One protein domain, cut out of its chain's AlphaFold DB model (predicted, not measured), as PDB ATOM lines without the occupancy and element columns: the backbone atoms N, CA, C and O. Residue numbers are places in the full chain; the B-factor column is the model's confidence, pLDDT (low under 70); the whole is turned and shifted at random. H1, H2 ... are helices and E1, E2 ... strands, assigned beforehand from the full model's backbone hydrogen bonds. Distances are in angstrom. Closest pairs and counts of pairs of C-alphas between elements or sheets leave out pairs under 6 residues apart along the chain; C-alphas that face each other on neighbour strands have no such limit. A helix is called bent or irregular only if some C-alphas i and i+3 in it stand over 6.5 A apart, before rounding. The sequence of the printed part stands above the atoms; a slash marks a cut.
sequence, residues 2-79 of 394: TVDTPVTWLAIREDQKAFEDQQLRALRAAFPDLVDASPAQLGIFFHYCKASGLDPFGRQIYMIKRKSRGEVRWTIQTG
ATOM      1  N   THR A   2      20.959 -22.685 -21.598       45.06
ATOM      2  CA  THR A   2      20.779 -23.668 -20.524       45.06
ATOM      3  C   THR A   2      19.354 -23.533 -19.998       45.06
ATOM      4  O   THR A   2      18.904 -22.427 -19.712       45.06
ATOM      5  N   VAL A   3      18.621 -24.646 -19.933       55.88
ATOM      6  CA  VAL A   3      17.335 -24.670 -19.229       55.88
ATOM      7  C   VAL A   3      17.665 -24.502 -17.754       55.88
ATOM      8  O   VAL A   3      18.473 -25.268 -17.231       55.88
ATOM      9  N   ASP A   4      17.092 -23.487 -17.113       58.28
ATOM     10  CA  ASP A   4      17.365 -23.185 -15.711       58.28
ATOM     11  C   ASP A   4      16.668 -24.232 -14.831       58.28
ATOM     12  O   ASP A   4      15.491 -24.118 -14.481       58.28
ATOM     13  N   THR A   5      17.368 -25.341 -14.584       62.72
ATOM     14  CA  THR A   5      16.888 -26.421 -13.723       62.72
ATOM     15  C   THR A   5      16.705 -25.850 -12.316       62.72
ATOM     16  O   THR A   5      17.676 -25.338 -11.756       62.72
ATOM     17  N   PRO A   6      15.503 -25.930 -11.713       66.69
ATOM     18  CA  PRO A   6      15.218 -25.251 -10.455       66.69
ATOM     19  C   PRO A   6      16.176 -25.727  -9.363       66.69
ATOM     20  O   PRO A   6      16.170 -26.908  -9.009       66.69
ATOM     21  N   VAL A   7      16.981 -24.806  -8.817       72.69
ATOM     22  CA  VAL A   7      18.020 -25.090  -7.812       72.69
ATOM     23  C   VAL A   7      17.366 -25.493  -6.488       72.69
ATOM     24  O   VAL A   7      17.140 -24.697  -5.581       72.69
ATOM     25  N   THR A   8      17.006 -26.768  -6.417       86.00
ATOM     26  CA  THR A   8      16.256 -27.409  -5.340       86.00
ATOM     27  C   THR A   8      16.855 -28.787  -5.088       86.00
ATOM     28  O   THR A   8      17.417 -29.406  -5.989       86.00
ATOM     29  N   TRP A   9      16.697 -29.313  -3.876       85.56
ATOM     30  CA  TRP A   9      17.175 -30.654  -3.516       85.56
ATOM     31  C   TRP A   9      16.457 -31.792  -4.276       85.56
ATOM     32  O   TRP A   9      16.941 -32.922  -4.318       85.56
ATOM     33  N   LEU A  10      15.321 -31.497  -4.919       89.88
ATOM     34  CA  LEU A  10      14.599 -32.422  -5.797       89.88
ATOM     35  C   LEU A  10      15.211 -32.533  -7.199       89.88
ATOM     36  O   LEU A  10      15.008 -33.543  -7.869       89.88
ATOM     37  N   ALA A  11      15.949 -31.516  -7.653       88.19
ATOM     38  CA  ALA A  11      16.499 -31.495  -9.000       88.19
ATOM     39  C   ALA A  11      17.624 -32.523  -9.178       88.19
ATOM     40  O   ALA A  11      18.568 -32.597  -8.388       88.19
ATOM     41  N   ILE A  12      17.542 -33.290 -10.267       89.81
ATOM     42  CA  ILE A  12      18.573 -34.257 -10.645       89.81
ATOM     43  C   ILE A  12      19.754 -33.503 -11.268       89.81
ATOM     44  O   ILE A  12      19.610 -32.879 -12.321       89.81
ATOM     45  N   ARG A  13      20.931 -33.573 -10.638       89.12
ATOM     46  CA  ARG A  13      22.138 -32.870 -11.114       89.12
ATOM     47  C   ARG A  13      22.839 -33.624 -12.246       89.12
ATOM     48  O   ARG A  13      22.601 -34.815 -12.468       89.12
ATOM     49  N   GLU A  14      23.721 -32.946 -12.980       86.44
ATOM     50  CA  GLU A  14      24.434 -33.537 -14.122       86.44
ATOM     51  C   GLU A  14      25.413 -34.649 -13.703       86.44
ATOM     52  O   GLU A  14      25.422 -35.718 -14.313       86.44
ATOM     53  N   ASP A  15      26.141 -34.443 -12.607       89.06
ATOM     54  CA  ASP A  15      27.125 -35.358 -12.013       89.06
ATOM     55  C   ASP A  15      26.505 -36.539 -11.237       89.06
ATOM     56  O   ASP A  15      27.171 -37.541 -10.954       89.06
ATOM     57  N   GLN A  16      25.224 -36.424 -10.885       92.12
ATOM     58  CA  GLN A  16      24.516 -37.360 -10.022       92.12
ATOM     59  C   GLN A  16      24.324 -38.741 -10.682       92.12
ATOM     60  O   GLN A  16      23.878 -38.846 -11.828       92.12
ATOM     61  N   LYS A  17      24.629 -39.811  -9.928       91.31
ATOM     62  CA  LYS A  17      24.660 -41.212 -10.412       91.31
ATOM     63  C   LYS A  17      23.496 -42.098  -9.947       91.31
ATOM     64  O   LYS A  17      23.273 -43.148 -10.540       91.31
ATOM     65  N   ALA A  18      22.781 -41.692  -8.903       93.00
ATOM     66  CA  ALA A  18      21.585 -42.350  -8.377       93.00
ATOM     67  C   ALA A  18      20.728 -41.314  -7.633       93.00
ATOM     68  O   ALA A  18      21.249 -40.264  -7.251       93.00
ATOM     69  N   PHE A  19      19.444 -41.602  -7.397       93.31
ATOM     70  CA  PHE A  19      18.604 -40.765  -6.534       93.31
ATOM     71  C   PHE A  19      19.199 -40.655  -5.124       93.31
ATOM     72  O   PHE A  19      19.644 -41.649  -4.555       93.31
ATOM     73  N   GLU A  20      19.176 -39.450  -4.561       93.44
ATOM     74  CA  GLU A  20      19.583 -39.199  -3.174       93.44
ATOM     75  C   GLU A  20      18.443 -39.532  -2.198       93.44
ATOM     76  O   GLU A  20      17.271 -39.473  -2.571       93.44
ATOM     77  N   ASP A  21      18.760 -39.828  -0.933       91.44
ATOM     78  CA  ASP A  21      17.774 -40.220   0.092       91.44
ATOM     79  C   ASP A  21      16.590 -39.246   0.202       91.44
ATOM     80  O   ASP A  21      15.443 -39.664   0.363       91.44
ATOM     81  N   GLN A  22      16.846 -37.940   0.067       91.06
ATOM     82  CA  GLN A  22      15.797 -36.921   0.070       91.06
ATOM     83  C   GLN A  22      14.866 -37.079  -1.143       91.06
ATOM     84  O   GLN A  22      13.646 -37.129  -0.985       91.06
ATOM     85  N   GLN A  23      15.427 -37.241  -2.346       93.06
ATOM     86  CA  GLN A  23      14.667 -37.467  -3.580       93.06
ATOM     87  C   GLN A  23      13.883 -38.786  -3.527       93.06
ATOM     88  O   GLN A  23      12.723 -38.814  -3.928       93.06
ATOM     89  N   LEU A  24      14.462 -39.859  -2.975       92.00
ATOM     90  CA  LEU A  24      13.770 -41.136  -2.769       92.00
ATOM     91  C   LEU A  24      12.581 -41.001  -1.809       92.00
ATOM     92  O   LEU A  24      11.498 -41.513  -2.101       92.00
ATOM     93  N   ARG A  25      12.751 -40.278  -0.694       90.44
ATOM     94  CA  ARG A  25      11.658 -39.963   0.243       90.44
ATOM     95  C   ARG A  25      10.553 -39.158  -0.443       90.44
ATOM     96  O   ARG A  25       9.382 -39.492  -0.288       90.44
ATOM     97  N   ALA A  26      10.911 -38.160  -1.250       90.75
ATOM     98  CA  ALA A  26       9.947 -37.365  -2.007       90.75
ATOM     99  C   ALA A  26       9.206 -38.177  -3.082       90.75
ATOM    100  O   ALA A  26       7.990 -38.050  -3.202       90.75
ATOM    101  N   LEU A  27       9.902 -39.046  -3.826       90.00
ATOM    102  CA  LEU A  27       9.287 -39.936  -4.817       90.00
ATOM    103  C   LEU A  27       8.297 -40.899  -4.157       90.00
ATOM    104  O   LEU A  27       7.176 -41.030  -4.634       90.00
ATOM    105  N   ARG A  28       8.676 -41.520  -3.034       90.25
ATOM    106  CA  ARG A  28       7.796 -42.419  -2.266       90.25
ATOM    107  C   ARG A  28       6.601 -41.687  -1.646       90.25
ATOM    108  O   ARG A  28       5.515 -42.249  -1.594       90.25
ATOM    109  N   ALA A  29       6.768 -40.431  -1.227       87.81
ATOM    110  CA  ALA A  29       5.666 -39.602  -0.735       87.81
ATOM    111  C   ALA A  29       4.696 -39.173  -1.853       87.81
ATOM    112  O   ALA A  29       3.485 -39.148  -1.640       87.81
ATOM    113  N   ALA A  30       5.209 -38.855  -3.047       84.56
ATOM    114  CA  ALA A  30       4.397 -38.498  -4.214       84.56
ATOM    115  C   ALA A  30       3.707 -39.717  -4.858       84.56
ATOM    116  O   ALA A  30       2.612 -39.590  -5.409       84.56
ATOM    117  N   PHE A  31       4.340 -40.889  -4.779       86.25
ATOM    118  CA  PHE A  31       3.923 -42.127  -5.429       86.25
ATOM    119  C   PHE A  31       4.099 -43.316  -4.456       86.25
ATOM    120  O   PHE A  31       5.137 -43.981  -4.482       86.25
ATOM    121  N   PRO A  32       3.103 -43.614  -3.599       81.69
ATOM    122  CA  PRO A  32       3.244 -44.590  -2.512       81.69
ATOM    123  C   PRO A  32       3.698 -45.994  -2.938       81.69
ATOM    124  O   PRO A  32       4.429 -46.648  -2.200       81.69
ATOM    125  N   ASP A  33       3.335 -46.445  -4.145       83.94
ATOM    126  CA  ASP A  33       3.745 -47.757  -4.662       83.94
ATOM    127  C   ASP A  33       5.276 -47.921  -4.740       83.94
ATOM    128  O   ASP A  33       5.782 -49.030  -4.557       83.94
ATOM    129  N   LEU A  34       6.031 -46.835  -4.980       87.25
ATOM    130  CA  LEU A  34       7.499 -46.836  -5.126       87.25
ATOM    131  C   LEU A  34       8.259 -47.221  -3.841       87.25
ATOM    132  O   LEU A  34       9.486 -47.362  -3.867       87.25
ATOM    133  N   VAL A  35       7.561 -47.427  -2.720       87.06
ATOM    134  CA  VAL A  35       8.124 -48.076  -1.525       87.06
ATOM    135  C   VAL A  35       8.539 -49.524  -1.830       87.06
ATOM    136  O   VAL A  35       9.599 -49.949  -1.379       87.06
ATOM    137  N   ASP A  36       7.786 -50.236  -2.677       88.00
ATOM    138  CA  ASP A  36       8.045 -51.641  -3.041       88.00
ATOM    139  C   ASP A  36       9.099 -51.818  -4.157       88.00
ATOM    140  O   ASP A  36       9.364 -52.937  -4.605       88.00
ATOM    141  N   ALA A  37       9.667 -50.724  -4.674       89.75
ATOM    142  CA  ALA A  37      10.664 -50.769  -5.740       89.75
ATOM    143  C   ALA A  37      12.063 -51.058  -5.178       89.75
ATOM    144  O   ALA A  37      12.548 -50.368  -4.277       89.75
ATOM    145  N   SER A  38      12.749 -52.054  -5.746       90.62
ATOM    146  CA  SER A  38      14.110 -52.394  -5.327       90.62
ATOM    147  C   SER A  38      15.121 -51.316  -5.754       90.62
ATOM    148  O   SER A  38      14.903 -50.633  -6.761       90.62
ATOM    149  N   PRO A  39      16.275 -51.183  -5.067       90.31
ATOM    150  CA  PRO A  39      17.309 -50.214  -5.443       90.31
ATOM    151  C   PRO A  39      17.779 -50.349  -6.899       90.31
ATOM    152  O   PRO A  39      18.039 -49.348  -7.558       90.31
ATOM    153  N   ALA A  40      17.822 -51.574  -7.437       89.19
ATOM    154  CA  ALA A  40      18.161 -51.815  -8.839       89.19
ATOM    155  C   ALA A  40      17.088 -51.275  -9.804       89.19
ATOM    156  O   ALA A  40      17.421 -50.670 -10.819       89.19
ATOM    157  N   GLN A  41      15.804 -51.439  -9.474       90.94
ATOM    158  CA  GLN A  41      14.691 -50.929 -10.284       90.94
ATOM    159  C   GLN A  41      14.639 -49.392 -10.251       90.94
ATOM    160  O   GLN A  41      14.468 -48.758 -11.292       90.94
ATOM    161  N   LEU A  42      14.885 -48.792  -9.081       92.88
ATOM    162  CA  LEU A  42      15.038 -47.342  -8.919       92.88
ATOM    163  C   LEU A  42      16.261 -46.799  -9.680       92.88
ATOM    164  O   LEU A  42      16.185 -45.719 -10.260       92.88
ATOM    165  N   GLY A  43      17.362 -47.557  -9.741       91.62
ATOM    166  CA  GLY A  43      18.538 -47.229 -10.553       91.62
ATOM    167  C   GLY A  43      18.256 -47.238 -12.061       91.62
ATOM    168  O   GLY A  43      18.691 -46.331 -12.771       91.62
ATOM    169  N   ILE A  44      17.463 -48.201 -12.550       91.50
ATOM    170  CA  ILE A  44      16.987 -48.210 -13.944       91.50
ATOM    171  C   ILE A  44      16.110 -46.975 -14.205       91.50
ATOM    172  O   ILE A  44      16.323 -46.277 -15.194       91.50
ATOM    173  N   PHE A  45      15.176 -46.647 -13.309       93.62
ATOM    174  CA  PHE A  45      14.346 -45.447 -13.451       93.62
ATOM    175  C   PHE A  45      15.168 -44.154 -13.462       93.62
ATOM    176  O   PHE A  45      14.972 -43.317 -14.341       93.62
ATOM    177  N   PHE A  46      16.160 -44.035 -12.574       94.06
ATOM    178  CA  PHE A  46      17.106 -42.920 -12.569       94.06
ATOM    179  C   PHE A  46      17.840 -42.778 -13.909       94.06
ATOM    180  O   PHE A  46      17.932 -41.672 -14.445       94.06
ATOM    181  N   HIS A  47      18.315 -43.889 -14.487       92.19
ATOM    182  CA  HIS A  47      18.952 -43.888 -15.804       92.19
ATOM    183  C   HIS A  47      18.023 -43.334 -16.895       92.19
ATOM    184  O   HIS A  47      18.455 -42.482 -17.668       92.19
ATOM    185  N   TYR A  48      16.747 -43.733 -16.927       91.75
ATOM    186  CA  TYR A  48      15.782 -43.187 -17.890       91.75
ATOM    187  C   TYR A  48      15.511 -41.689 -17.679       91.75
ATOM    188  O   TYR A  48      15.500 -40.944 -18.662       91.75
ATOM    189  N   CYS A  49      15.360 -41.220 -16.433       92.88
ATOM    190  CA  CYS A  49      15.223 -39.787 -16.135       92.88
ATOM    191  C   CYS A  49      16.444 -38.993 -16.634       92.88
ATOM    192  O   CYS A  49      16.293 -37.978 -17.315       92.88
ATOM    193  N   LYS A  50      17.661 -39.495 -16.375       91.12
ATOM    194  CA  LYS A  50      18.923 -38.891 -16.833       91.12
ATOM    195  C   LYS A  50      19.065 -38.881 -18.356       91.12
ATOM    196  O   LYS A  50      19.383 -37.838 -18.915       91.12
ATOM    197  N   ALA A  51      18.834 -40.016 -19.016       88.62
ATOM    198  CA  ALA A  51      19.043 -40.176 -20.456       88.62
ATOM    199  C   ALA A  51      18.043 -39.361 -21.295       88.62
ATOM    200  O   ALA A  51      18.410 -38.802 -22.324       88.62
ATOM    201  N   SER A  52      16.792 -39.254 -20.837       89.69
ATOM    202  CA  SER A  52      15.752 -38.443 -21.490       89.69
ATOM    203  C   SER A  52      15.754 -36.967 -21.053       89.69
ATOM    204  O   SER A  52      15.151 -36.113 -21.711       89.69
ATOM    205  N   GLY A  53      16.419 -36.648 -19.936       90.69
ATOM    206  CA  GLY A  53      16.367 -35.335 -19.294       90.69
ATOM    207  C   GLY A  53      14.968 -34.966 -18.785       90.69
ATOM    208  O   GLY A  53      14.628 -33.777 -18.771       90.69
ATOM    209  N   LEU A  54      14.139 -35.962 -18.459       92.38
ATOM    210  CA  LEU A  54      12.780 -35.779 -17.947       92.38
ATOM    211  C   LEU A  54      12.746 -35.790 -16.420       92.38
ATOM    212  O   LEU A  54      13.444 -36.564 -15.766       92.38
ATOM    213  N   ASP A  55      11.881 -34.944 -15.868       90.81
ATOM    214  CA  ASP A  55      11.686 -34.798 -14.431       90.81
ATOM    215  C   ASP A  55      10.547 -35.710 -13.916       90.81
ATOM    216  O   ASP A  55       9.394 -35.560 -14.353       90.81
ATOM    217  N   PRO A  56      10.825 -36.641 -12.980       90.50
ATOM    218  CA  PRO A  56       9.794 -37.473 -12.365       90.50
ATOM    219  C   PRO A  56       8.864 -36.697 -11.414       90.50
ATOM    220  O   PRO A  56       7.728 -37.119 -11.198       90.50
ATOM    221  N   PHE A  57       9.293 -35.553 -10.867       89.00
ATOM    222  CA  PHE A  57       8.447 -34.698 -10.022       89.00
ATOM    223  C   PHE A  57       7.532 -33.802 -10.868       89.00
ATOM    224  O   PHE A  57       6.346 -33.651 -10.567       89.00
ATOM    225  N   GLY A  58       8.046 -33.298 -11.989       85.88
ATOM    226  CA  GLY A  58       7.327 -32.530 -13.005       85.88
ATOM    227  C   GLY A  58       6.300 -33.314 -13.829       85.88
ATOM    228  O   GLY A  58       5.829 -32.790 -14.837       85.88
ATOM    229  N   ARG A  59       5.935 -34.547 -13.434       84.00
ATOM    230  CA  ARG A  59       4.907 -35.384 -14.094       84.00
ATOM    231  C   ARG A  59       5.210 -35.751 -15.560       84.00
ATOM    232  O   ARG A  59       4.308 -36.104 -16.323       84.00
ATOM    233  N   GLN A  60       6.485 -35.718 -15.949       90.88
ATOM    234  CA  GLN A  60       6.928 -36.008 -17.317       90.88
ATOM    235  C   GLN A  60       7.228 -37.496 -17.536       90.88
ATOM    236  O   GLN A  60       7.006 -38.012 -18.631       90.88
ATOM    237  N   ILE A  61       7.713 -38.188 -16.504       91.81
ATOM    238  CA  ILE A  61       8.064 -39.609 -16.535       91.81
ATOM    239  C   ILE A  61       7.667 -40.278 -15.214       91.81
ATOM    240  O   ILE A  61       7.764 -39.679 -14.146       91.81
ATOM    241  N   TYR A  62       7.207 -41.522 -15.293       91.00
ATOM    242  CA  TYR A  62       6.648 -42.280 -14.179       91.00
ATOM    243  C   TYR A  62       7.239 -43.685 -14.140       91.00
ATOM    244  O   TYR A  62       7.533 -44.277 -15.178       91.00
ATOM    245  N   MET A  63       7.334 -44.253 -12.941       91.44
ATOM    246  CA  MET A  63       7.619 -45.667 -12.723       91.44
ATOM    247  C   MET A  63       6.399 -46.287 -12.048       91.44
ATOM    248  O   MET A  63       6.094 -45.981 -10.899       91.44
ATOM    249  N   ILE A  64       5.667 -47.111 -12.794       88.31
ATOM    250  CA  ILE A  64       4.354 -47.623 -12.399       88.31
ATOM    251  C   ILE A  64       4.453 -49.122 -12.122       88.31
ATOM    252  O   ILE A  64       5.003 -49.899 -12.910       88.31
ATOM    253  N   LYS A  65       3.904 -49.518 -10.973       87.81
ATOM    254  CA  LYS A  65       3.801 -50.905 -10.535       87.81
ATOM    255  C   LYS A  65       2.655 -51.575 -11.286       87.81
ATOM    256  O   LYS A  65       1.500 -51.181 -11.140       87.81
ATOM    257  N   ARG A  66       2.947 -52.610 -12.071       80.50
ATOM    258  CA  ARG A  66       1.936 -53.397 -12.788       80.50
ATOM    259  C   ARG A  66       1.969 -54.848 -12.336       80.50
ATOM    260  O   ARG A  66       3.026 -55.410 -12.067       80.50
ATOM    261  N   LYS A  67       0.796 -55.469 -12.231       79.12
ATOM    262  CA  LYS A  67       0.664 -56.875 -11.836       79.12
ATOM    263  C   LYS A  67       0.185 -57.690 -13.028       79.12
ATOM    264  O   LYS A  67      -0.986 -57.609 -13.390       79.12
ATOM    265  N   SER A  68       1.069 -58.501 -13.604       67.94
ATOM    266  CA  SER A  68       0.712 -59.443 -14.667       67.94
ATOM    267  C   SER A  68       0.983 -60.879 -14.232       67.94
ATOM    268  O   SER A  68       2.006 -61.175 -13.627       67.94
ATOM    269  N   ARG A  69       0.045 -61.791 -14.520       66.31
ATOM    270  CA  ARG A  69       0.151 -63.240 -14.234       66.31
ATOM    271  C   ARG A  69       0.493 -63.587 -12.768       66.31
ATOM    272  O   ARG A  69       0.932 -64.694 -12.485       66.31
ATOM    273  N   GLY A  70       0.255 -62.661 -11.836       70.81
ATOM    274  CA  GLY A  70       0.626 -62.775 -10.419       70.81
ATOM    275  C   GLY A  70       2.001 -62.190 -10.071       70.81
ATOM    276  O   GLY A  70       2.225 -61.863  -8.908       70.81
ATOM    277  N   GLU A  71       2.863 -61.980 -11.064       75.38
ATOM    278  CA  GLU A  71       4.153 -61.300 -10.955       75.38
ATOM    279  C   GLU A  71       3.961 -59.774 -10.894       75.38
ATOM    280  O   GLU A  71       3.092 -59.206 -11.563       75.38
ATOM    281  N   VAL A  72       4.776 -59.099 -10.081       83.38
ATOM    282  CA  VAL A  72       4.876 -57.636 -10.077       83.38
ATOM    283  C   VAL A  72       5.986 -57.235 -11.038       83.38
ATOM    284  O   VAL A  72       7.142 -57.603 -10.844       83.38
ATOM    285  N   ARG A  73       5.635 -56.455 -12.059       85.19
ATOM    286  CA  ARG A  73       6.569 -55.842 -13.001       85.19
ATOM    287  C   ARG A  73       6.542 -54.332 -12.829       85.19
ATOM    288  O   ARG A  73       5.490 -53.733 -12.620       85.19
ATOM    289  N   TRP A  74       7.715 -53.731 -12.921       88.12
ATOM    290  CA  TRP A  74       7.877 -52.287 -12.886       88.12
ATOM    291  C   TRP A  74       8.065 -51.769 -14.298       88.12
ATOM    292  O   TRP A  74       8.952 -52.236 -15.012       88.12
ATOM    293  N   THR A  75       7.237 -50.803 -14.681       87.25
ATOM    294  CA  THR A  75       7.212 -50.266 -16.038       87.25
ATOM    295  C   THR A  75       7.450 -48.766 -15.995       87.25
ATOM    296  O   THR A  75       6.782 -48.046 -15.254       87.25
ATOM    297  N   ILE A  76       8.401 -48.291 -16.797       89.00
ATOM    298  CA  ILE A  76       8.687 -46.864 -16.944       89.00
ATOM    299  C   ILE A  76       7.842 -46.331 -18.094       89.00
ATOM    300  O   ILE A  76       7.851 -46.890 -19.189       89.00
ATOM    301  N   GLN A  77       7.093 -45.269 -17.826       88.56
ATOM    302  CA  GLN A  77       6.102 -44.719 -18.742       88.56
ATOM    303  C   GLN A  77       6.249 -43.205 -18.808       88.56
ATOM    304  O   GLN A  77       6.432 -42.533 -17.795       88.56
ATOM    305  N   THR A  78       6.178 -42.661 -20.014       90.75
ATOM    306  CA  THR A  78       6.344 -41.228 -20.261       90.75
ATOM    307  C   THR A  78       4.970 -40.581 -20.371       90.75
ATOM    308  O   THR A  78       4.088 -41.100 -21.060       90.75
ATOM    309  N   GLY A  79       4.776 -39.449 -19.698       90.38
ATOM    310  CA  GLY A  79       3.595 -38.616 -19.893       90.38
ATOM    311  C   GLY A  79       3.647 -37.901 -21.244       90.38
ATOM    312  O   GLY A  79       4.728 -37.663 -21.789       90.38
TER     313      GLY A  79
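This is residues 2 to 79 of the 394 residues of the protein "DNA single-strand annealing protein RecT-like protein" of Actinobacteria bacterium OK074 (UniProt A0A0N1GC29). A two-stranded antiparallel hairpin, E1 and E2, has the longest helix, H3, packed over it near Met 63 and Ile 76, while H1 and the short H2 make a corner, with H2 near E1. A long stretch with no named element, residues 2 to 20, leads into H1; its first residue, Thr 2, lies at one end of the domain's long axis, and the turn of the hairpin at Gly 70 lies at the other. The printed part has 78 residues, with three named helices and two named strands in the order H1, H2, H3, E1, E2, and its class is mixed, helices and strands. It is compact, with a radius of gyration of the C-alphas of 12.7 A, and spans 45 by 22 by 20 A.

H1, residues 21 to 30, and H2, residues 32 to 36, touch only at the corner by their tight link, and only just, with 3 pairs of C-alphas within 8 A; the closest C-alphas are those of Arg 28 and Leu 34, 5.3 A apart. H3, residues 39 to 52, and H2 are only just apart, with a closest distance of 8.5 A between their C-alphas. H1 and H3 are apart. Strands E1, residues 61 to 68, and E2, residues 71 to 78, form a hairpin, with an angle of 154 degrees between their directions; N 62 and O 77 are 2.8 A apart and N 75 and O 64 are 3.0 A apart, both within hydrogen-bond range. The C-alpha of Phe 45 in H3 is 6.8 A from that of Met 63 in E1 and 6.8 A from that of Ile 76 in E2, the closest C-alphas of each pair of elements. The closest C-alphas of H2 and E1 are those of Asp 33 and Lys 65, 6.7 A apart. H1 is apart from both strands, and H2 is apart from E2. In H1 and H3 every O i to N i+4 pair is within hydrogen-bond range; in H2 it is 0 of 1, with 2 of 2 O i to N i+3 pairs within range.

H1 begins at C-alpha 21, (17.774, -40.220, 0.092), and is 14.2 A long. H2 is neither bent nor irregular, but only just: C-alphas 32 and 35 are 6.1 A apart. H3 begins at C-alpha 39, (17.309, -50.214, -5.443), and is 20.0 A long. E1 is 21.2 A long, and E2 is 22.2 A long and ends at C-alpha 78, (6.344, -41.228, -20.261).

The two C-alphas farthest apart are those of Thr 2 and Gly 70, 45.1 A. The printed part has no cut, and no link between named elements is long. Mean pLDDT of the printed part is 86.1; residues 2 to 6 and 68 to 69 are under 70.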